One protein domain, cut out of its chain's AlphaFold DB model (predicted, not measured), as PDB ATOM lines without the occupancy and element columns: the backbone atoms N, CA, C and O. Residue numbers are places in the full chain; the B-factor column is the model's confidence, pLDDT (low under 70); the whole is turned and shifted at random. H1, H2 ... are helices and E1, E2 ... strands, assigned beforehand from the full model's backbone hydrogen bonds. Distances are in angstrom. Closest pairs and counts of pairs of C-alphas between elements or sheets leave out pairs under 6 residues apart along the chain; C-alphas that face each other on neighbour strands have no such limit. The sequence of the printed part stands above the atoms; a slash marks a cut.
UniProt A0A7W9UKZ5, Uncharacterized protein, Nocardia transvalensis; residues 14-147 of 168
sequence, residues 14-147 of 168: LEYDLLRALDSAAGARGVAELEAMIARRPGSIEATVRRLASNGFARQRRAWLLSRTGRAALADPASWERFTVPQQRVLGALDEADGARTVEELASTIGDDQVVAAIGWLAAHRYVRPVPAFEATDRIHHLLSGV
ATOM      1  N   LEU A  14      37.538  24.290  38.934       84.56
ATOM      2  CA  LEU A  14      37.947  25.679  39.140       84.56
ATOM      3  C   LEU A  14      37.153  26.407  40.236       84.56
ATOM      4  O   LEU A  14      37.724  27.187  40.991       84.56
ATOM      5  N   GLU A  15      35.841  26.187  40.305       88.25
ATOM      6  CA  GLU A  15      35.007  26.764  41.359       88.25
ATOM      7  C   GLU A  15      35.391  26.190  42.714       88.25
ATOM      8  O   GLU A  15      35.544  26.944  43.667       88.25
ATOM      9  N   TYR A  16      35.609  24.877  42.786       87.19
ATOM     10  CA  TYR A  16      36.028  24.230  44.022       87.19
ATOM     11  C   TYR A  16      37.401  24.728  44.503       87.19
ATOM     12  O   TYR A  16      37.550  25.072  45.675       87.19
ATOM     13  N   ASP A  17      38.378  24.845  43.596       89.56
ATOM     14  CA  ASP A  17      39.703  25.401  43.895       89.56
ATOM     15  C   ASP A  17      39.590  26.841  44.437       89.56
ATOM     16  O   ASP A  17      40.208  27.180  45.448       89.56
ATOM     17  N   LEU A  18      38.749  27.681  43.819       91.62
ATOM     18  CA  LEU A  18      38.524  29.063  44.257       91.62
ATOM     19  C   LEU A  18      37.794  29.164  45.595       91.62
ATOM     20  O   LEU A  18      38.127  30.027  46.403       91.62
ATOM     21  N   LEU A  19      36.819  28.294  45.848       91.25
ATOM     22  CA  LEU A  19      36.131  28.236  47.136       91.25
ATOM     23  C   LEU A  19      37.108  27.887  48.259       91.25
ATOM     24  O   LEU A  19      37.099  28.548  49.292       91.25
ATOM     25  N   ARG A  20      37.993  26.905  48.042       90.81
ATOM     26  CA  ARG A  20      39.042  26.551  49.012       90.81
ATOM     27  C   ARG A  20      40.057  27.673  49.210       90.81
ATOM     28  O   ARG A  20      40.480  27.913  50.339       90.81
ATOM     29  N   ALA A  21      40.448  28.360  48.140       92.50
ATOM     30  CA  ALA A  21      41.333  29.517  48.238       92.50
ATOM     31  C   ALA A  21      40.696  30.648  49.063       92.50
ATOM     32  O   ALA A  21      41.354  31.212  49.929       92.50
ATOM     33  N   LEU A  22      39.410  30.940  48.850       93.31
ATOM     34  CA  LEU A  22      38.688  31.960  49.614       93.31
ATOM     35  C   LEU A  22      38.484  31.567  51.083       93.31
ATOM     36  O   LEU A  22      38.653  32.417  51.948       93.31
ATOM     37  N   ASP A  23      38.136  30.310  51.368       92.12
ATOM     38  CA  ASP A  23      37.924  29.805  52.737       92.12
ATOM     39  C   ASP A  23      39.218  29.794  53.559       92.12
ATOM     40  O   ASP A  23      39.226  30.126  54.740       92.12
ATOM     41  N   SER A  24      40.335  29.447  52.917       90.38
ATOM     42  CA  SER A  24      41.650  29.457  53.566       90.38
ATOM     43  C   SER A  24      42.255  30.855  53.700       90.38
ATOM     44  O   SER A  24      43.199  31.042  54.472       90.38
ATOM     45  N   ALA A  25      41.743  31.847  52.968       90.12
ATOM     46  CA  ALA A  25      42.234  33.209  53.057       90.12
ATOM     47  C   ALA A  25      41.745  33.878  54.351       90.12
ATOM     48  O   ALA A  25      40.550  34.012  54.597       90.12
ATOM     49  N   ALA A  26      42.683  34.387  55.153       83.81
ATOM     50  CA  ALA A  26      42.372  35.279  56.266       83.81
ATOM     51  C   ALA A  26      42.003  36.677  55.729       83.81
ATOM     52  O   ALA A  26      42.842  37.582  55.718       83.81
ATOM     53  N   GLY A  27      40.784  36.817  55.202       91.19
ATOM     54  CA  GLY A  27      40.210  38.073  54.713       91.19
ATOM     55  C   GLY A  27      40.062  38.171  53.191       91.19
ATOM     56  O   GLY A  27      39.987  37.166  52.482       91.19
ATOM     57  N   ALA A  28      39.964  39.398  52.675       94.94
ATOM     58  CA  ALA A  28      39.619  39.637  51.274       94.94
ATOM     59  C   ALA A  28      40.847  39.518  50.363       94.94
ATOM     60  O   ALA A  28      41.924  40.015  50.689       94.94
ATOM     61  N   ARG A  29      40.697  38.894  49.189       96.31
ATOM     62  CA  ARG A  29      41.790  38.713  48.218       96.31
ATOM     63  C   ARG A  29      41.426  39.230  46.837       96.31
ATOM     64  O   ARG A  29      40.303  39.047  46.361       96.31
ATOM     65  N   GLY A  30      42.375  39.902  46.194       94.38
ATOM     66  CA  GLY A  30      42.251  40.332  44.808       94.38
ATOM     67  C   GLY A  30      42.315  39.154  43.834       94.38
ATOM     68  O   GLY A  30      42.787  38.070  44.160       94.38
ATOM     69  N   VAL A  31      41.877  39.382  42.596       92.31
ATOM     70  CA  VAL A  31      41.875  38.352  41.539       92.31
ATOM     71  C   VAL A  31      43.283  37.781  41.295       92.31
ATOM     72  O   VAL A  31      43.440  36.565  41.249       92.31
ATOM     73  N   ALA A  32      44.309  38.635  41.241       90.75
ATOM     74  CA  ALA A  32      45.698  38.205  41.049       90.75
ATOM     75  C   ALA A  32      46.246  37.362  42.220       90.75
ATOM     76  O   ALA A  32      47.037  36.449  42.005       90.75
ATOM     77  N   GLU A  33      45.809  37.629  43.457       92.56
ATOM     78  CA  GLU A  33      46.176  36.800  44.614       92.56
ATOM     79  C   GLU A  33      45.517  35.422  44.512       92.56
ATOM     80  O   GLU A  33      46.180  34.401  44.675       92.56
ATOM     81  N   LEU A  34      44.225  35.380  44.170       92.06
ATOM     82  CA  LEU A  34      43.501  34.122  43.981       92.06
ATOM     83  C   LEU A  34      44.114  33.274  42.863       92.06
ATOM     84  O   LEU A  34      44.220  32.061  43.012       92.06
ATOM     85  N   GLU A  35      44.558  33.897  41.770       89.00
ATOM     86  CA  GLU A  35      45.302  33.233  40.693       89.00
ATOM     87  C   GLU A  35      46.595  32.588  41.188       89.00
ATOM     88  O   GLU A  35      46.856  31.424  40.872       89.00
ATOM     89  N   ALA A  36      47.384  33.329  41.973       89.31
ATOM     90  CA  ALA A  36      48.626  32.830  42.546       89.31
ATOM     91  C   ALA A  36      48.372  31.641  43.487       89.31
ATOM     92  O   ALA A  36      49.107  30.657  43.438       89.31
ATOM     93  N   MET A  37      47.296  31.686  44.279       89.75
ATOM     94  CA  MET A  37      46.932  30.615  45.214       89.75
ATOM     95  C   MET A  37      46.556  29.298  44.520       89.75
ATOM     96  O   MET A  37      46.862  28.228  45.040       89.75
ATOM     97  N   ILE A  38      45.903  29.352  43.355       88.25
ATOM     98  CA  ILE A  38      45.432  28.151  42.634       88.25
ATOM     99  C   ILE A  38      46.296  27.783  41.417       88.25
ATOM    100  O   ILE A  38      45.992  26.812  40.725       88.25
ATOM    101  N   ALA A  39      47.343  28.564  41.129       83.12
ATOM    102  CA  ALA A  39      48.256  28.391  39.997       83.12
ATOM    103  C   ALA A  39      47.554  28.273  38.621       83.12
ATOM    104  O   ALA A  39      47.937  27.457  37.777       83.12
ATOM    105  N   ARG A  40      46.515  29.088  38.363       74.06
ATOM    106  CA  ARG A  40      45.761  29.096  37.086       74.06
ATOM    107  C   ARG A  40      45.724  30.471  36.407       74.06
ATOM    108  O   ARG A  40      46.013  31.489  37.017       74.06
ATOM    109  N   ARG A  41      45.374  30.488  35.109       64.06
ATOM    110  CA  ARG A  41      45.380  31.689  34.248       64.06
ATOM    111  C   ARG A  41      44.239  32.687  34.557       64.06
ATOM    112  O   ARG A  41      43.124  32.248  34.836       64.06
ATOM    113  N   PRO A  42      44.466  33.999  34.343       59.41
ATOM    114  CA  PRO A  42      43.607  35.094  34.817       59.41
ATOM    115  C   PRO A  42      42.176  35.143  34.275       59.41
ATOM    116  O   PRO A  42      41.219  35.339  35.024       59.41
ATOM    117  N   GLY A  43      41.996  34.930  32.969       62.09
ATOM    118  CA  GLY A  43      40.702  35.162  32.313       62.09
ATOM    119  C   GLY A  43      39.552  34.292  32.837       62.09
ATOM    120  O   GLY A  43      38.397  34.706  32.786       62.09
ATOM    121  N   SER A  44      39.847  33.105  33.380       76.75
ATOM    122  CA  SER A  44      38.822  32.232  33.959       76.75
ATOM    123  C   SER A  44      38.532  32.530  35.431       76.75
ATOM    124  O   SER A  44      37.479  32.124  35.920       76.75
ATOM    125  N   ILE A  45      39.422  33.229  36.144       87.94
ATOM    126  CA  ILE A  45      39.278  33.463  37.588       87.94
ATOM    127  C   ILE A  45      38.294  34.580  37.869       87.94
ATOM    128  O   ILE A  45      37.358  34.368  38.637       87.94
ATOM    129  N   GLU A  46      38.440  35.730  37.209       89.31
ATOM    130  CA  GLU A  46      37.567  36.879  37.464       89.31
ATOM    131  C   GLU A  46      36.088  36.542  37.216       89.31
ATOM    132  O   GLU A  46      35.228  36.805  38.060       89.31
ATOM    133  N   ALA A  47      35.780  35.912  36.081       89.25
ATOM    134  CA  ALA A  47      34.413  35.519  35.756       89.25
ATOM    135  C   ALA A  47      33.852  34.506  36.769       89.25
ATOM    136  O   ALA A  47      32.695  34.606  37.184       89.25
ATOM    137  N   THR A  48      34.681  33.551  37.198       91.62
ATOM    138  CA  THR A  48      34.264  32.507  38.137       91.62
ATOM    139  C   THR A  48      34.049  33.071  39.539       91.62
ATOM    140  O   THR A  48      33.005  32.816  40.131       91.62
ATOM    141  N   VAL A  49      34.960  33.901  40.058       92.25
ATOM    142  CA  VAL A  49      34.806  34.497  41.394       92.25
ATOM    143  C   VAL A  49      33.626  35.469  41.453       92.25
ATOM    144  O   VAL A  49      32.894  35.486  42.440       92.25
ATOM    145  N   ARG A  50      33.347  36.205  40.366       92.94
ATOM    146  CA  ARG A  50      32.129  37.025  40.259       92.94
ATOM    147  C   ARG A  50      30.865  36.170  40.282       92.94
ATOM    148  O   ARG A  50      29.920  36.523  40.979       92.94
ATOM    149  N   ARG A  51      30.844  35.034  39.575       92.06
ATOM    150  CA  ARG A  51      29.720  34.085  39.633       92.06
ATOM    151  C   ARG A  51      29.532  33.520  41.043       92.06
ATOM    152  O   ARG A  51      28.406  33.486  41.530       92.06
ATOM    153  N   LEU A  52      30.615  33.129  41.717       92.25
ATOM    154  CA  LEU A  52      30.574  32.672  43.109       92.25
ATOM    155  C   LEU A  52      30.028  33.759  44.045       92.25
ATOM    156  O   LEU A  52      29.210  33.458  44.914       92.25
ATOM    157  N   ALA A  53      30.412  35.020  43.834       93.69
ATOM    158  CA  ALA A  53      29.872  36.146  44.585       93.69
ATOM    159  C   ALA A  53      28.363  36.334  44.348       93.69
ATOM    160  O   ALA A  53      27.599  36.418  45.305       93.69
ATOM    161  N   SER A  54      27.908  36.300  43.091       93.19
ATOM    162  CA  SER A  54      26.477  36.379  42.750       93.19
ATOM    163  C   SER A  54      25.652  35.227  43.330       93.19
ATOM    164  O   SER A  54      24.484  35.408  43.658       93.19
ATOM    165  N   ASN A  55      26.260  34.051  43.499       91.31
ATOM    166  CA  ASN A  55      25.632  32.887  44.124       91.31
ATOM    167  C   ASN A  55      25.700  32.913  45.663       91.31
ATOM    168  O   ASN A  55      25.254  31.967  46.318       91.31
ATOM    169  N   GLY A  56      26.246  33.981  46.253       91.94
ATOM    170  CA  GLY A  56      26.329  34.175  47.698       91.94
ATOM    171  C   GLY A  56      27.399  33.331  48.383       91.94
ATOM    172  O   GLY A  56      27.292  33.095  49.579       91.94
ATOM    173  N   PHE A  57      28.395  32.840  47.642       92.44
ATOM    174  CA  PHE A  57      29.555  32.168  48.226       92.44
ATOM    175  C   PHE A  57      30.628  33.183  48.638       92.44
ATOM    176  O   PHE A  57      31.216  33.053  49.703       92.44
ATOM    177  N   ALA A  58      30.838  34.248  47.872       94.56
ATOM    178  CA  ALA A  58      31.789  35.300  48.229       94.56
ATOM    179  C   ALA A  58      31.091  36.650  48.415       94.56
ATOM    180  O   ALA A  58      30.096  36.938  47.749       94.56
ATOM    181  N   ARG A  59      31.646  37.518  49.263       95.25
ATOM    182  CA  ARG A  59      31.291  38.941  49.285       95.25
ATOM    183  C   ARG A  59      32.365  39.745  48.566       95.25
ATOM    184  O   ARG A  59      33.555  39.577  48.827       95.25
ATOM    185  N   GLN A  60      31.949  40.631  47.667       96.44
ATOM    186  CA  GLN A  60      32.868  41.589  47.061       96.44
ATOM    187  C   GLN A  60      33.121  42.737  48.047       96.44
ATOM    188  O   GLN A  60      32.187  43.346  48.569       96.44
ATOM    189  N   ARG A  61      34.393  43.048  48.285       96.38
ATOM    190  CA  ARG A  61      34.872  44.143  49.130       96.38
ATOM    191  C   ARG A  61      35.683  45.122  48.290       96.38
ATOM    192  O   ARG A  61      36.266  44.764  47.263       96.38
ATOM    193  N   ARG A  62      35.727  46.377  48.734       96.44
ATOM    194  CA  ARG A  62      36.667  47.363  48.201       96.44
ATOM    195  C   ARG A  62      37.983  47.220  48.957       96.44
ATOM    196  O   ARG A  62      38.014  47.439  50.163       96.44
ATOM    197  N   ALA A  63      39.044  46.887  48.237       97.56
ATOM    198  CA  ALA A  63      40.390  46.784  48.776       97.56
ATOM    199  C   ALA A  63      41.336  47.753  48.060       97.56
ATOM    200  O   ALA A  63      40.974  48.384  47.061       97.56
ATOM    201  N   TRP A  64      42.544  47.873  48.587       97.94
ATOM    202  CA  TRP A  64      43.587  48.763  48.111       97.94
ATOM    203  C   TRP A  64      44.848  47.968  47.829       97.94
ATOM    204  O   TRP A  64      45.194  47.054  48.571       97.94
ATOM    205  N   LEU A  65      45.515  48.324  46.738       97.19
ATOM    206  CA  LEU A  65      46.800  47.767  46.343       97.19
ATOM    207  C   LEU A  65      47.789  48.913  46.141       97.19
ATOM    208  O   LEU A  65      47.410  49.973  45.625       97.19
ATOM    209  N   LEU A  66      49.058  48.676  46.465       96.62
ATOM    210  CA  LEU A  66      50.144  49.553  46.043       96.62
ATOM    211  C   LEU A  66      50.141  49.733  44.523       96.62
ATOM    212  O   LEU A  66      50.041  48.783  43.739       96.62
ATOM    213  N   SER A  67      50.243  50.987  44.096       96.50
ATOM    214  CA  SER A  67      50.469  51.308  42.694       96.50
ATOM    215  C   SER A  67      51.963  51.224  42.369       96.50
ATOM    216  O   SER A  67      52.818  51.125  43.250       96.50
ATOM    217  N   ARG A  68      52.303  51.341  41.081       95.31
ATOM    218  CA  ARG A  68      53.702  51.504  40.661       95.31
ATOM    219  C   ARG A  68      54.348  52.742  41.292       95.31
ATOM    220  O   ARG A  68      55.505  52.683  41.687       95.31
ATOM    221  N   THR A  69      53.599  53.838  41.403       95.12
ATOM    222  CA  THR A  69      54.049  55.080  42.046       95.12
ATOM    223  C   THR A  69      54.240  54.890  43.549       95.12
ATOM    224  O   THR A  69      55.233  55.362  44.084       95.12
ATOM    225  N   GLY A  70      53.343  54.155  44.217       95.81
ATOM    226  CA  GLY A  70      53.495  53.774  45.627       95.81
ATOM    227  C   GLY A  70      54.773  52.987  45.884       95.81
ATOM    228  O   GLY A  70      55.568  53.373  46.732       95.81
ATOM    229  N   ARG A  71      55.016  51.938  45.088       94.88
ATOM    230  CA  ARG A  71      56.243  51.129  45.180       94.88
ATOM    231  C   ARG A  71      57.507  51.950  44.928       94.88
ATOM    232  O   ARG A  71      58.492  51.789  45.633       94.88
ATOM    233  N   ALA A  72      57.477  52.852  43.947       94.56
ATOM    234  CA  ALA A  72      58.605  53.746  43.691       94.56
ATOM    235  C   ALA A  72      58.873  54.691  44.875       94.56
ATOM    236  O   ALA A  72      60.028  54.922  45.209       94.56
ATOM    237  N   ALA A  73      57.823  55.199  45.528       94.00
ATOM    238  CA  ALA A  73      57.957  56.078  46.686       94.00
ATOM    239  C   ALA A  73      58.491  55.357  47.936       94.00
ATOM    240  O   ALA A  73      59.200  55.973  48.720       94.00
ATOM    241  N   LEU A  74      58.185  54.065  48.104       93.19
ATOM    242  CA  LEU A  74      58.764  53.221  49.158       93.19
ATOM    243  C   LEU A  74      60.273  53.004  48.973       93.19
ATOM    244  O   LEU A  74      61.015  52.945  49.947       93.19
ATOM    245  N   ALA A  75      60.732  52.908  47.723       92.44
ATOM    246  CA  ALA A  75      62.141  52.709  47.393       92.44
ATOM    247  C   ALA A  75      62.988  53.999  47.452       92.44
ATOM    248  O   ALA A  75      64.210  53.924  47.335       92.44
ATOM    249  N   ASP A  76      62.359  55.169  47.607       94.25
ATOM    250  CA  ASP A  76      63.020  56.475  47.655       94.25
ATOM    251  C   ASP A  76      62.952  57.077  49.076       94.25
ATOM    252  O   ASP A  76      61.893  57.569  49.481       94.25
ATOM    253  N   PRO A  77      64.073  57.113  49.827       89.81
ATOM    254  CA  PRO A  77      64.109  57.665  51.183       89.81
ATOM    255  C   PRO A  77      63.607  59.111  51.275       89.81
ATOM    256  O   PRO A  77      62.911  59.466  52.223       89.81
ATOM    257  N   ALA A  78      63.891  59.941  50.264       91.19
ATOM    258  CA  ALA A  78      63.472  61.340  50.263       91.19
ATOM    259  C   ALA A  78      61.954  61.494  50.072       91.19
ATOM    260  O   ALA A  78      61.354  62.453  50.563       91.19
ATOM    261  N   SER A  79      61.322  60.560  49.358       87.94
ATOM    262  CA  SER A  79      59.862  60.476  49.262       87.94
ATOM    263  C   SER A  79      59.256  59.945  50.557       87.94
ATOM    264  O   SER A  79      58.241  60.474  51.012       87.94
ATOM    265  N   TRP A  80      59.891  58.947  51.173       89.56
ATOM    266  CA  TRP A  80      59.422  58.332  52.411       89.56
ATOM    267  C   TRP A  80      59.295  59.329  53.568       89.56
ATOM    268  O   TRP A  80      58.263  59.372  54.241       89.56
ATOM    269  N   GLU A  81      60.296  60.193  53.752       90.94
ATOM    270  CA  GLU A  81      60.318  61.217  54.807       90.94
ATOM    271  C   GLU A  81      59.208  62.275  54.678       90.94
ATOM    272  O   GLU A  81      58.883  62.956  55.649       90.94
ATOM    273  N   ARG A  82      58.591  62.415  53.496       92.81
ATOM    274  CA  ARG A  82      57.496  63.373  53.262       92.81
ATOM    275  C   ARG A  82      56.133  62.849  53.700       92.81
ATOM    276  O   ARG A  82      55.189  63.633  53.796       92.81
ATOM    277  N   PHE A  83      56.004  61.544  53.917       95.81
ATOM    278  CA  PHE A  83      54.756  60.950  54.369       95.81
ATOM    279  C   PHE A  83      54.578  61.131  55.874       95.81
ATOM    280  O   PHE A  83      55.514  61.029  56.661       95.81
ATOM    281  N   THR A  84      53.334  61.346  56.285       95.75
ATOM    282  CA  THR A  84      52.967  61.269  57.702       95.75
ATOM    283  C   THR A  84      53.104  59.832  58.213       95.75
ATOM    284  O   THR A  84      52.999  58.879  57.439       95.75
ATOM    285  N   VAL A  85      53.258  59.658  59.527       94.69
ATOM    286  CA  VAL A  85      53.371  58.326  60.151       94.69
ATOM    287  C   VAL A  85      52.214  57.381  59.760       94.69
ATOM    288  O   VAL A  85      52.501  56.244  59.385       94.69
ATOM    289  N   PRO A  86      50.928  57.799  59.743       95.69
ATOM    290  CA  PRO A  86      49.841  56.931  59.276       95.69
ATOM    291  C   PRO A  86      49.966  56.527  57.800       95.69
ATOM    292  O   PRO A  86      49.698  55.382  57.443       95.69
ATOM    293  N   GLN A  87      50.404  57.439  56.928       97.00
ATOM    294  CA  GLN A  87      50.611  57.142  55.504       97.00
ATOM    295  C   GLN A  87      51.760  56.152  55.299       97.00
ATOM    296  O   GLN A  87      51.609  55.208  54.527       97.00
ATOM    297  N   GLN A  88      52.869  56.337  56.019       96.12
ATOM    298  CA  GLN A  88      53.995  55.401  56.031       96.12
ATOM    299  C   GLN A  88      53.533  54.009  56.465       96.12
ATOM    300  O   GLN A  88      53.755  53.033  55.757       96.12
ATOM    301  N   ARG A  89      52.803  53.916  57.581       96.12
ATOM    302  CA  ARG A  89      52.262  52.645  58.080       96.12
ATOM    303  C   ARG A  89      51.342  51.957  57.073       96.12
ATOM    304  O   ARG A  89      51.477  50.758  56.865       96.12
ATOM    305  N   VAL A  90      50.445  52.696  56.415       97.19
ATOM    306  CA  VAL A  90      49.570  52.136  55.368       97.19
ATOM    307  C   VAL A  90      50.373  51.619  54.176       97.19
ATOM    308  O   VAL A  90      50.090  50.529  53.683       97.19
ATOM    309  N   LEU A  91      51.360  52.381  53.698       96.50
ATOM    310  CA  LEU A  91      52.206  51.955  52.583       96.50
ATOM    311  C   LEU A  91      53.037  50.719  52.946       96.50
ATOM    312  O   LEU A  91      53.066  49.783  52.155       96.50
ATOM    313  N   GLY A  92      53.636  50.694  54.139       95.44
ATOM    314  CA  GLY A  92      54.386  49.544  54.646       95.44
ATOM    315  C   GLY A  92      53.510  48.301  54.794       95.44
ATOM    316  O   GLY A  92      53.850  47.251  54.265       95.44
ATOM    317  N   ALA A  93      52.324  48.431  55.394       95.81
ATOM    318  CA  ALA A  93      51.392  47.313  55.547       95.81
ATOM    319  C   ALA A  93      50.914  46.746  54.198       95.81
ATOM    320  O   ALA A  93      50.725  45.540  54.059       95.81
ATOM    321  N   LEU A  94      50.715  47.600  53.188       96.06
ATOM    322  CA  LEU A  94      50.374  47.151  51.835       96.06
ATOM    323  C   LEU A  94      51.555  46.501  51.101       96.06
ATOM    324  O   LEU A  94      51.320  45.658  50.236       96.06
ATOM    325  N   ASP A  95      52.789  46.904  51.410       95.94
ATOM    326  CA  ASP A  95      54.005  46.315  50.841       95.94
ATOM    327  C   ASP A  95      54.244  44.920  51.419       95.94
ATOM    328  O   ASP A  95      54.345  43.950  50.672       95.94
ATOM    329  N   GLU A  96      54.189  44.799  52.747       94.62
ATOM    330  CA  GLU A  96      54.309  43.528  53.470       94.62
ATOM    331  C   GLU A  96      53.213  42.526  53.086       94.62
ATOM    332  O   GLU A  96      53.450  41.322  53.016       94.62
ATOM    333  N   ALA A  97      52.002  43.019  52.824       91.94
ATOM    334  CA  ALA A  97      50.884  42.189  52.403       91.94
ATOM    335  C   ALA A  97      51.063  41.563  51.007       91.94
ATOM    336  O   ALA A  97      50.364  40.586  50.722       91.94
ATOM    337  N   ASP A  98      51.901  42.164  50.148       90.00
ATOM    338  CA  ASP A  98      52.071  41.872  48.713       90.00
ATOM    339  C   ASP A  98      50.752  41.542  47.984       90.00
ATOM    340  O   ASP A  98      50.634  40.612  47.183       90.00
ATOM    341  N   GLY A  99      49.699  42.296  48.305       92.19
ATOM    342  CA  GLY A  99      48.337  41.928  47.947       92.19
ATOM    343  C   GLY A  99      47.314  42.998  48.296       92.19
ATOM    344  O   GLY A  99      47.625  44.019  48.911       92.19
ATOM    345  N   ALA A 100      46.073  42.793  47.861       94.94
ATOM    346  CA  ALA A 100      44.997  43.728  48.127       94.94
ATOM    347  C   ALA A 100      44.536  43.600  49.583       94.94
ATOM    348  O   ALA A 100      44.287  42.496  50.067       94.94
ATOM    349  N   ARG A 101      44.376  44.730  50.277       97.31
ATOM    350  CA  ARG A 101      43.823  44.762  51.639       97.31
ATOM    351  C   ARG A 101      42.696  45.771  51.764       97.31
ATOM    352  O   ARG A 101      42.721  46.851  51.170       97.31
ATOM    353  N   THR A 102      41.672  45.399  52.508       97.06
ATOM    354  CA  THR A 102      40.577  46.285  52.898       97.06
ATOM    355  C   THR A 102      41.049  47.300  53.933       97.06
ATOM    356  O   THR A 102      42.097  47.147  54.559       97.06
ATOM    357  N   VAL A 103      40.265  48.362  54.112       95.88
ATOM    358  CA  VAL A 103      40.527  49.364  55.154       95.88
ATOM    359  C   VAL A 103      40.493  48.712  56.534       95.88
ATOM    360  O   VAL A 103      41.331  49.028  57.368       95.88
ATOM    361  N   GLU A 104      39.552  47.795  56.766       95.06
ATOM    362  CA  GLU A 104      39.397  47.111  58.049       95.06
ATOM    363  C   GLU A 104      40.584  46.195  58.367       95.06
ATOM    364  O   GLU A 104      41.075  46.209  59.493       95.06
ATOM    365  N   GLU A 105      41.094  45.455  57.375       95.00
ATOM    366  CA  GLU A 105      42.318  44.657  57.535       95.00
ATOM    367  C   GLU A 105      43.514  45.553  57.875       95.00
ATOM    368  O   GLU A 105      44.230  45.284  58.835       95.00
ATOM    369  N   LEU A 106      43.695  46.661  57.145       95.50
ATOM    370  CA  LEU A 106      44.793  47.600  57.395       95.50
ATOM    371  C   LEU A 106      44.691  48.250  58.781       95.50
ATOM    372  O   LEU A 106      45.690  48.331  59.490       95.50
ATOM    373  N   ALA A 107      43.495  48.667  59.198       94.69
ATOM    374  CA  ALA A 107      43.264  49.221  60.530       94.69
ATOM    375  C   ALA A 107      43.574  48.200  61.633       94.69
ATOM    376  O   ALA A 107      44.211  48.553  62.624       94.69
ATOM    377  N   SER A 108      43.197  46.930  61.441       92.56
ATOM    378  CA  SER A 108      43.517  45.859  62.387       92.56
ATOM    379  C   SER A 108      45.015  45.563  62.463       92.56
ATOM    380  O   SER A 108      45.511  45.280  63.550       92.56
ATOM    381  N   THR A 109      45.734  45.597  61.338       91.50
ATOM    382  CA  THR A 109      47.185  45.351  61.302       91.50
ATOM    383  C   THR A 109      47.971  46.501  61.925       91.50
ATOM    384  O   THR A 109      48.926  46.268  62.659       91.50
ATOM    385  N   ILE A 110      47.575  47.742  61.640       92.81
ATOM    386  CA  ILE A 110      48.315  48.940  62.054       92.81
ATOM    387  C   ILE A 110      47.933  49.373  63.482       92.81
ATOM    388  O   ILE A 110      48.755  49.966  64.181       92.81
ATOM    389  N   GLY A 111      46.706  49.078  63.927       89.81
ATOM    390  CA  GLY A 111      46.176  49.524  65.218       89.81
ATOM    391  C   GLY A 111      45.883  51.027  65.259       89.81
ATOM    392  O   GLY A 111      46.088  51.662  66.291       89.81
ATOM    393  N   ASP A 112      45.460  51.606  64.131       84.44
ATOM    394  CA  ASP A 112      45.343  53.056  63.927       84.44
ATOM    395  C   ASP A 112      44.009  53.397  63.239       84.44
ATOM    396  O   ASP A 112      43.631  52.785  62.236       84.44
ATOM    397  N   ASP A 113      43.274  54.364  63.785       83.69
ATOM    398  CA  ASP A 113      41.967  54.798  63.283       83.69
ATOM    399  C   ASP A 113      42.080  55.797  62.116       83.69
ATOM    400  O   ASP A 113      41.126  55.989  61.356       83.69
ATOM    401  N   GLN A 114      43.268  56.365  61.886       91.94
ATOM    402  CA  GLN A 114      43.525  57.319  60.805       91.94
ATOM    403  C   GLN A 114      43.751  56.657  59.439       91.94
ATOM    404  O   GLN A 114      43.955  57.350  58.435       91.94
ATOM    405  N   VAL A 115      43.660  55.325  59.356       94.94
ATOM    406  CA  VAL A 115      43.849  54.553  58.115       94.94
ATOM    407  C   VAL A 115      42.921  55.025  56.994       94.94
ATOM    408  O   VAL A 115      43.358  55.139  55.848       94.94
ATOM    409  N   VAL A 116      41.668  55.383  57.302       95.94
ATOM    410  CA  VAL A 116      40.708  55.897  56.304       95.94
ATOM    411  C   VAL A 116      41.218  57.187  55.654       95.94
ATOM    412  O   VAL A 116      41.213  57.313  54.428       95.94
ATOM    413  N   ALA A 117      41.683  58.139  56.468       96.25
ATOM    414  CA  ALA A 117      42.181  59.426  55.991       96.25
ATOM    415  C   ALA A 117      43.495  59.264  55.211       96.25
ATOM    416  O   ALA A 117      43.646  59.829  54.124       96.25
ATOM    417  N   ALA A 118      44.412  58.438  55.725       97.31
ATOM    418  CA  ALA A 118      45.677  58.127  55.068       97.31
ATOM    419  C   ALA A 118      45.456  57.491  53.686       97.31
ATOM    420  O   ALA A 118      46.007  57.970  52.693       97.31
ATOM    421  N   ILE A 119      44.587  56.478  53.595       97.12
ATOM    422  CA  ILE A 119      44.214  55.843  52.324       97.12
ATOM    423  C   ILE A 119      43.579  56.849  51.367       97.12
ATOM    424  O   ILE A 119      43.928  56.855  50.187       97.12
ATOM    425  N   GLY A 120      42.676  57.707  51.849       97.44
ATOM    426  CA  GLY A 120      42.039  58.734  51.023       97.44
ATOM    427  C   GLY A 120      43.063  59.653  50.356       97.44
ATOM    428  O   GLY A 120      43.019  59.858  49.141       97.44
ATOM    429  N   TRP A 121      44.036  60.140  51.130       97.88
ATOM    430  CA  TRP A 121      45.112  60.979  50.606       97.88
ATOM    431  C   TRP A 121      46.020  60.209  49.636       97.88
ATOM    432  O   TRP A 121      46.263  60.676  48.521       97.88
ATOM    433  N   LEU A 122      46.474  59.008  50.011       98.19
ATOM    434  CA  LEU A 122      47.354  58.179  49.177       98.19
ATOM    435  C   LEU A 122      46.696  57.802  47.843       98.19
ATOM    436  O   LEU A 122      47.363  57.763  46.809       98.19
ATOM    437  N   ALA A 123      45.385  57.557  47.850       97.69
ATOM    438  CA  ALA A 123      44.599  57.271  46.659       97.69
ATOM    439  C   ALA A 123      44.495  58.489  45.735       97.69
ATOM    440  O   ALA A 123      44.724  58.367  44.530       97.69
ATOM    441  N   ALA A 124      44.200  59.669  46.292       97.69
ATOM    442  CA  ALA A 124      44.124  60.917  45.531       97.69
ATOM    443  C   ALA A 124      45.457  61.255  44.836       97.69
ATOM    444  O   ALA A 124      45.468  61.759  43.715       97.69
ATOM    445  N   HIS A 125      46.577  60.887  45.465       96.81
ATOM    446  CA  HIS A 125      47.931  61.081  44.939       96.81
ATOM    447  C   HIS A 125      48.480  59.850  44.197       96.81
ATOM    448  O   HIS A 125      49.650  59.810  43.827       96.81
ATOM    449  N   ARG A 126      47.620  58.863  43.908       97.12
ATOM    450  CA  ARG A 126      47.912  57.670  43.094       97.12
ATOM    451  C   ARG A 126      48.993  56.741  43.657       97.12
ATOM    452  O   ARG A 126      49.504  55.908  42.910       97.12
ATOM    453  N   TYR A 127      49.329  56.821  44.941       97.94
ATOM    454  CA  TYR A 127      50.249  55.873  45.586       97.94
ATOM    455  C   TYR A 127      49.597  54.505  45.816       97.94
ATOM    456  O   TYR A 127      50.253  53.470  45.725       97.94
ATOM    457  N   VAL A 128      48.281  54.489  46.018       98.06
ATOM    458  CA  VAL A 128      47.470  53.269  46.085       98.06
ATOM    459  C   VAL A 128      46.335  53.345  45.075       98.06
ATOM    460  O   VAL A 128      45.936  54.429  44.644       98.06
ATOM    461  N   ARG A 129      45.796  52.191  44.687       97.25
ATOM    462  CA  ARG A 129      44.635  52.106  43.795       97.25
ATOM    463  C   ARG A 129      43.561  51.195  44.381       97.25
ATOM    464  O   ARG A 129      43.910  50.168  44.967       97.25
ATOM    465  N   PRO A 130      42.274  51.533  44.210       97.00
ATOM    466  CA  PRO A 130      41.204  50.650  44.626       97.00
ATOM    467  C   PRO A 130      41.115  49.462  43.663       97.00
ATOM    468  O   PRO A 130      41.248  49.620  42.447       97.00
ATOM    469  N   VAL A 131      40.860  48.278  44.208       95.62
ATOM    470  CA  VAL A 131      40.623  47.047  43.452       95.62
ATOM    471  C   VAL A 131      39.460  46.268  44.074       95.62
ATOM    472  O   VAL A 131      39.230  46.372  45.285       95.62
ATOM    473  N   PRO A 132      38.693  45.504  43.278       95.19
ATOM    474  CA  PRO A 132      37.762  44.536  43.837       95.19
ATOM    475  C   PRO A 132      38.547  43.406  44.515       95.19
ATOM    476  O   PRO A 132      39.486  42.861  43.933       95.19
ATOM    477  N   ALA A 133      38.135  43.049  45.725       96.56
ATOM    478  CA  ALA A 133      38.603  41.865  46.433       96.56
ATOM    479  C   ALA A 133      37.408  41.012  46.861       96.56
ATOM    480  O   ALA A 133      36.288  41.513  46.980       96.56
ATOM    481  N   PHE A 134      37.642  39.726  47.070       96.62
ATOM    482  CA  PHE A 134      36.611  38.755  47.398       96.62
ATOM    483  C   PHE A 134      36.971  38.064  48.698       96.62
ATOM    484  O   PHE A 134      38.116  37.681  48.913       96.62
ATOM    485  N   GLU A 135      35.979  37.929  49.559       95.44
ATOM    486  CA  GLU A 135      36.112  37.303  50.865       95.44
ATOM    487  C   GLU A 135      35.063  36.204  50.984       95.44
ATOM    488  O   GLU A 135      33.946  36.350  50.469       95.44
ATOM    489  N   ALA A 136      35.428  35.104  51.639       93.06
ATOM    490  CA  ALA A 136      34.496  34.023  51.891       93.06
ATOM    491  C   ALA A 136      33.300  34.496  52.726       93.06
ATOM    492  O   ALA A 136      33.387  35.397  53.557       93.06
ATOM    493  N   THR A 137      32.157  33.867  52.482       92.50
ATOM    494  CA  THR A 137      30.995  33.947  53.369       92.50
ATOM    495  C   THR A 137      30.868  32.644  54.146       92.50
ATOM    496  O   THR A 137      31.376  31.607  53.708       92.50
ATOM    497  N   ASP A 138      30.088  32.654  55.226       87.44
ATOM    498  CA  ASP A 138      29.783  31.455  56.021       87.44
ATOM    499  C   ASP A 138      29.212  30.307  55.169       87.44
ATOM    500  O   ASP A 138      29.376  29.125  55.477       87.44
ATOM    501  N   ARG A 139      28.580  30.634  54.035       86.00
ATOM    502  CA  ARG A 139      28.063  29.648  53.084       86.00
ATOM    503  C   ARG A 139      29.163  28.762  52.491       86.00
ATOM    504  O   ARG A 139      28.911  27.577  52.274       86.00
ATOM    505  N   ILE A 140      30.353  29.308  52.221       84.75
ATOM    506  CA  ILE A 140      31.502  28.512  51.752       84.75
ATOM    507  C   ILE A 140      31.915  27.531  52.834       84.75
ATOM    508  O   ILE A 140      32.048  26.341  52.549       84.75
ATOM    509  N   HIS A 141      32.045  28.021  54.066       76.12
ATOM    510  CA  HIS A 141      32.455  27.205  55.195       76.12
ATOM    511  C   HIS A 141      31.505  26.015  55.385       76.12
ATOM    512  O   HIS A 141      31.950  24.872  55.466       76.12
ATOM    513  N   HIS A 142      30.187  26.242  55.347       79.56
ATOM    514  CA  HIS A 142      29.199  25.162  55.432       79.56
ATOM    515  C   HIS A 142      29.287  24.161  54.275       79.56
ATOM    516  O   HIS A 142      29.194  22.953  54.504       79.56
ATOM    517  N   LEU A 143      29.484  24.644  53.045       81.44
ATOM    518  CA  LEU A 143      29.626  23.782  51.875       81.44
ATOM    519  C   LEU A 143      30.870  22.889  51.987       81.44
ATOM    520  O   LEU A 143      30.765  21.686  51.776       81.44
ATOM    521  N   LEU A 144      32.028  23.458  52.336       80.19
ATOM    522  CA  LEU A 144      33.293  22.722  52.417       80.19
ATOM    523  C   LEU A 144      33.357  21.798  53.643       80.19
ATOM    524  O   LEU A 144      33.882  20.691  53.545       80.19
ATOM    525  N   SER A 145      32.753  22.193  54.767       74.94
ATOM    526  CA  SER A 145      32.633  21.349  55.967       74.94
ATOM    527  C   SER A 145      31.731  20.134  55.732       74.94
ATOM    528  O   SER A 145      32.015  19.039  56.214       74.94
ATOM    529  N   GLY A 146      30.660  20.307  54.947       59.41
ATOM    530  CA  GLY A 146      29.732  19.234  54.578       59.41
ATOM    531  C   GLY A 146      30.330  18.164  53.654       59.41
ATOM    532  O   GLY A 146      29.754  17.087  53.523       59.41
ATOM    533  N   VAL A 147      31.494  18.421  53.045       53.97
ATOM    534  CA  VAL A 147      32.212  17.465  52.180       53.97
ATOM    535  C   VAL A 147      33.066  16.469  52.999       53.97
ATOM    536  O   VAL A 147      33.541  15.475  52.455       53.97
TER     537      VAL A 147
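AT A GLANCE: This is residues 14 to 147 of the 168 residues of an uncharacterized protein of Nocardia transvalensis (UniProt A0A7W9UKZ5). Two clusters of helices sit at the two ends of a long, twisted ribbon of two strands, E1 and E2, which bends near the middle of each strand. H1, H2, H3 and H9 make one lobe, where H1, H2 and H3 pack crosswise on one another; H4 to H8 make the other, with H6, H7 and H8 packed together and H5 farthest out. The printed part has 134 residues, in the order H1, H2, H3, E1, H4, H5, H6, H7, H8, E2, H9; the sheet is antiparallel and the class is mostly helix. It is compact, with a radius of gyration of the C-alphas of 16.1 A, yet elongated, with spans of 53 by 30 by 20 A.

HOW THE PARTS SIT: E1, residues 58 to 66, and E2, residues 128 to 136, are antiparallel neighbours at 152 degrees; N 61 and O 133 are 2.8 A apart and N 129 and O 65 are 2.9 A apart, within hydrogen-bond range. E1 bends by 57 degrees at residue 62 and E2 by 53 degrees at residue 131. H1, residues 14 to 24, touches H2, residues 31 to 38, about perpendicular at 84 degrees, closest at the C-alphas of Ala 21 and Met 37, 6.5 A. H3, residues 42 to 54, touches H2 with residues 42 to 46 alone, closest at the C-alphas of Val 31 and Glu 46, 6.1 A. H9, residues 138 to 145, touches H1, closest at the C-alphas of Asp 23 and His 141, 6.5 A. H6, residues 85 to 96, touches H8, residues 115 to 124, with residues 86 to 90 of H6 alone, about perpendicular at 80 degrees, closest at the C-alphas of Gln 87 and Ala 118, 5.1 A. H7, residues 103 to 110, touches H8, closest at the C-alphas of Ala 107 and Val 115, 5.9 A. H4, residues 68 to 74, and H5, residues 77 to 80, only just touch, only at the corner, with 3 pairs of C-alphas within 8 A, the closest those of Ala 73 and Ser 79, 5.4 A. H1 and H6 are apart. Each O i to N i+4 pair is within hydrogen-bond range in H1, H2, H4, H6, H7, H8 and H9; H3 has 7 of 9, and H5 is too short for such a pair.

IN THESE COORDINATES: H1 begins at C-alpha 14 (37.947, 25.679, 39.140). H3 is 18.9 A long, H6 16.3 A, E1 23.3 A and E2 23.9 A. H9 ends at C-alpha 145 (32.633, 21.349, 55.967).

THE WHOLE: The C-alphas of Ala 78 and Gly 146 are the two farthest apart, 54.1 A. The printed part has no cut and no long link. Residues 41 to 43 and 146 to 147 have pLDDT under 70.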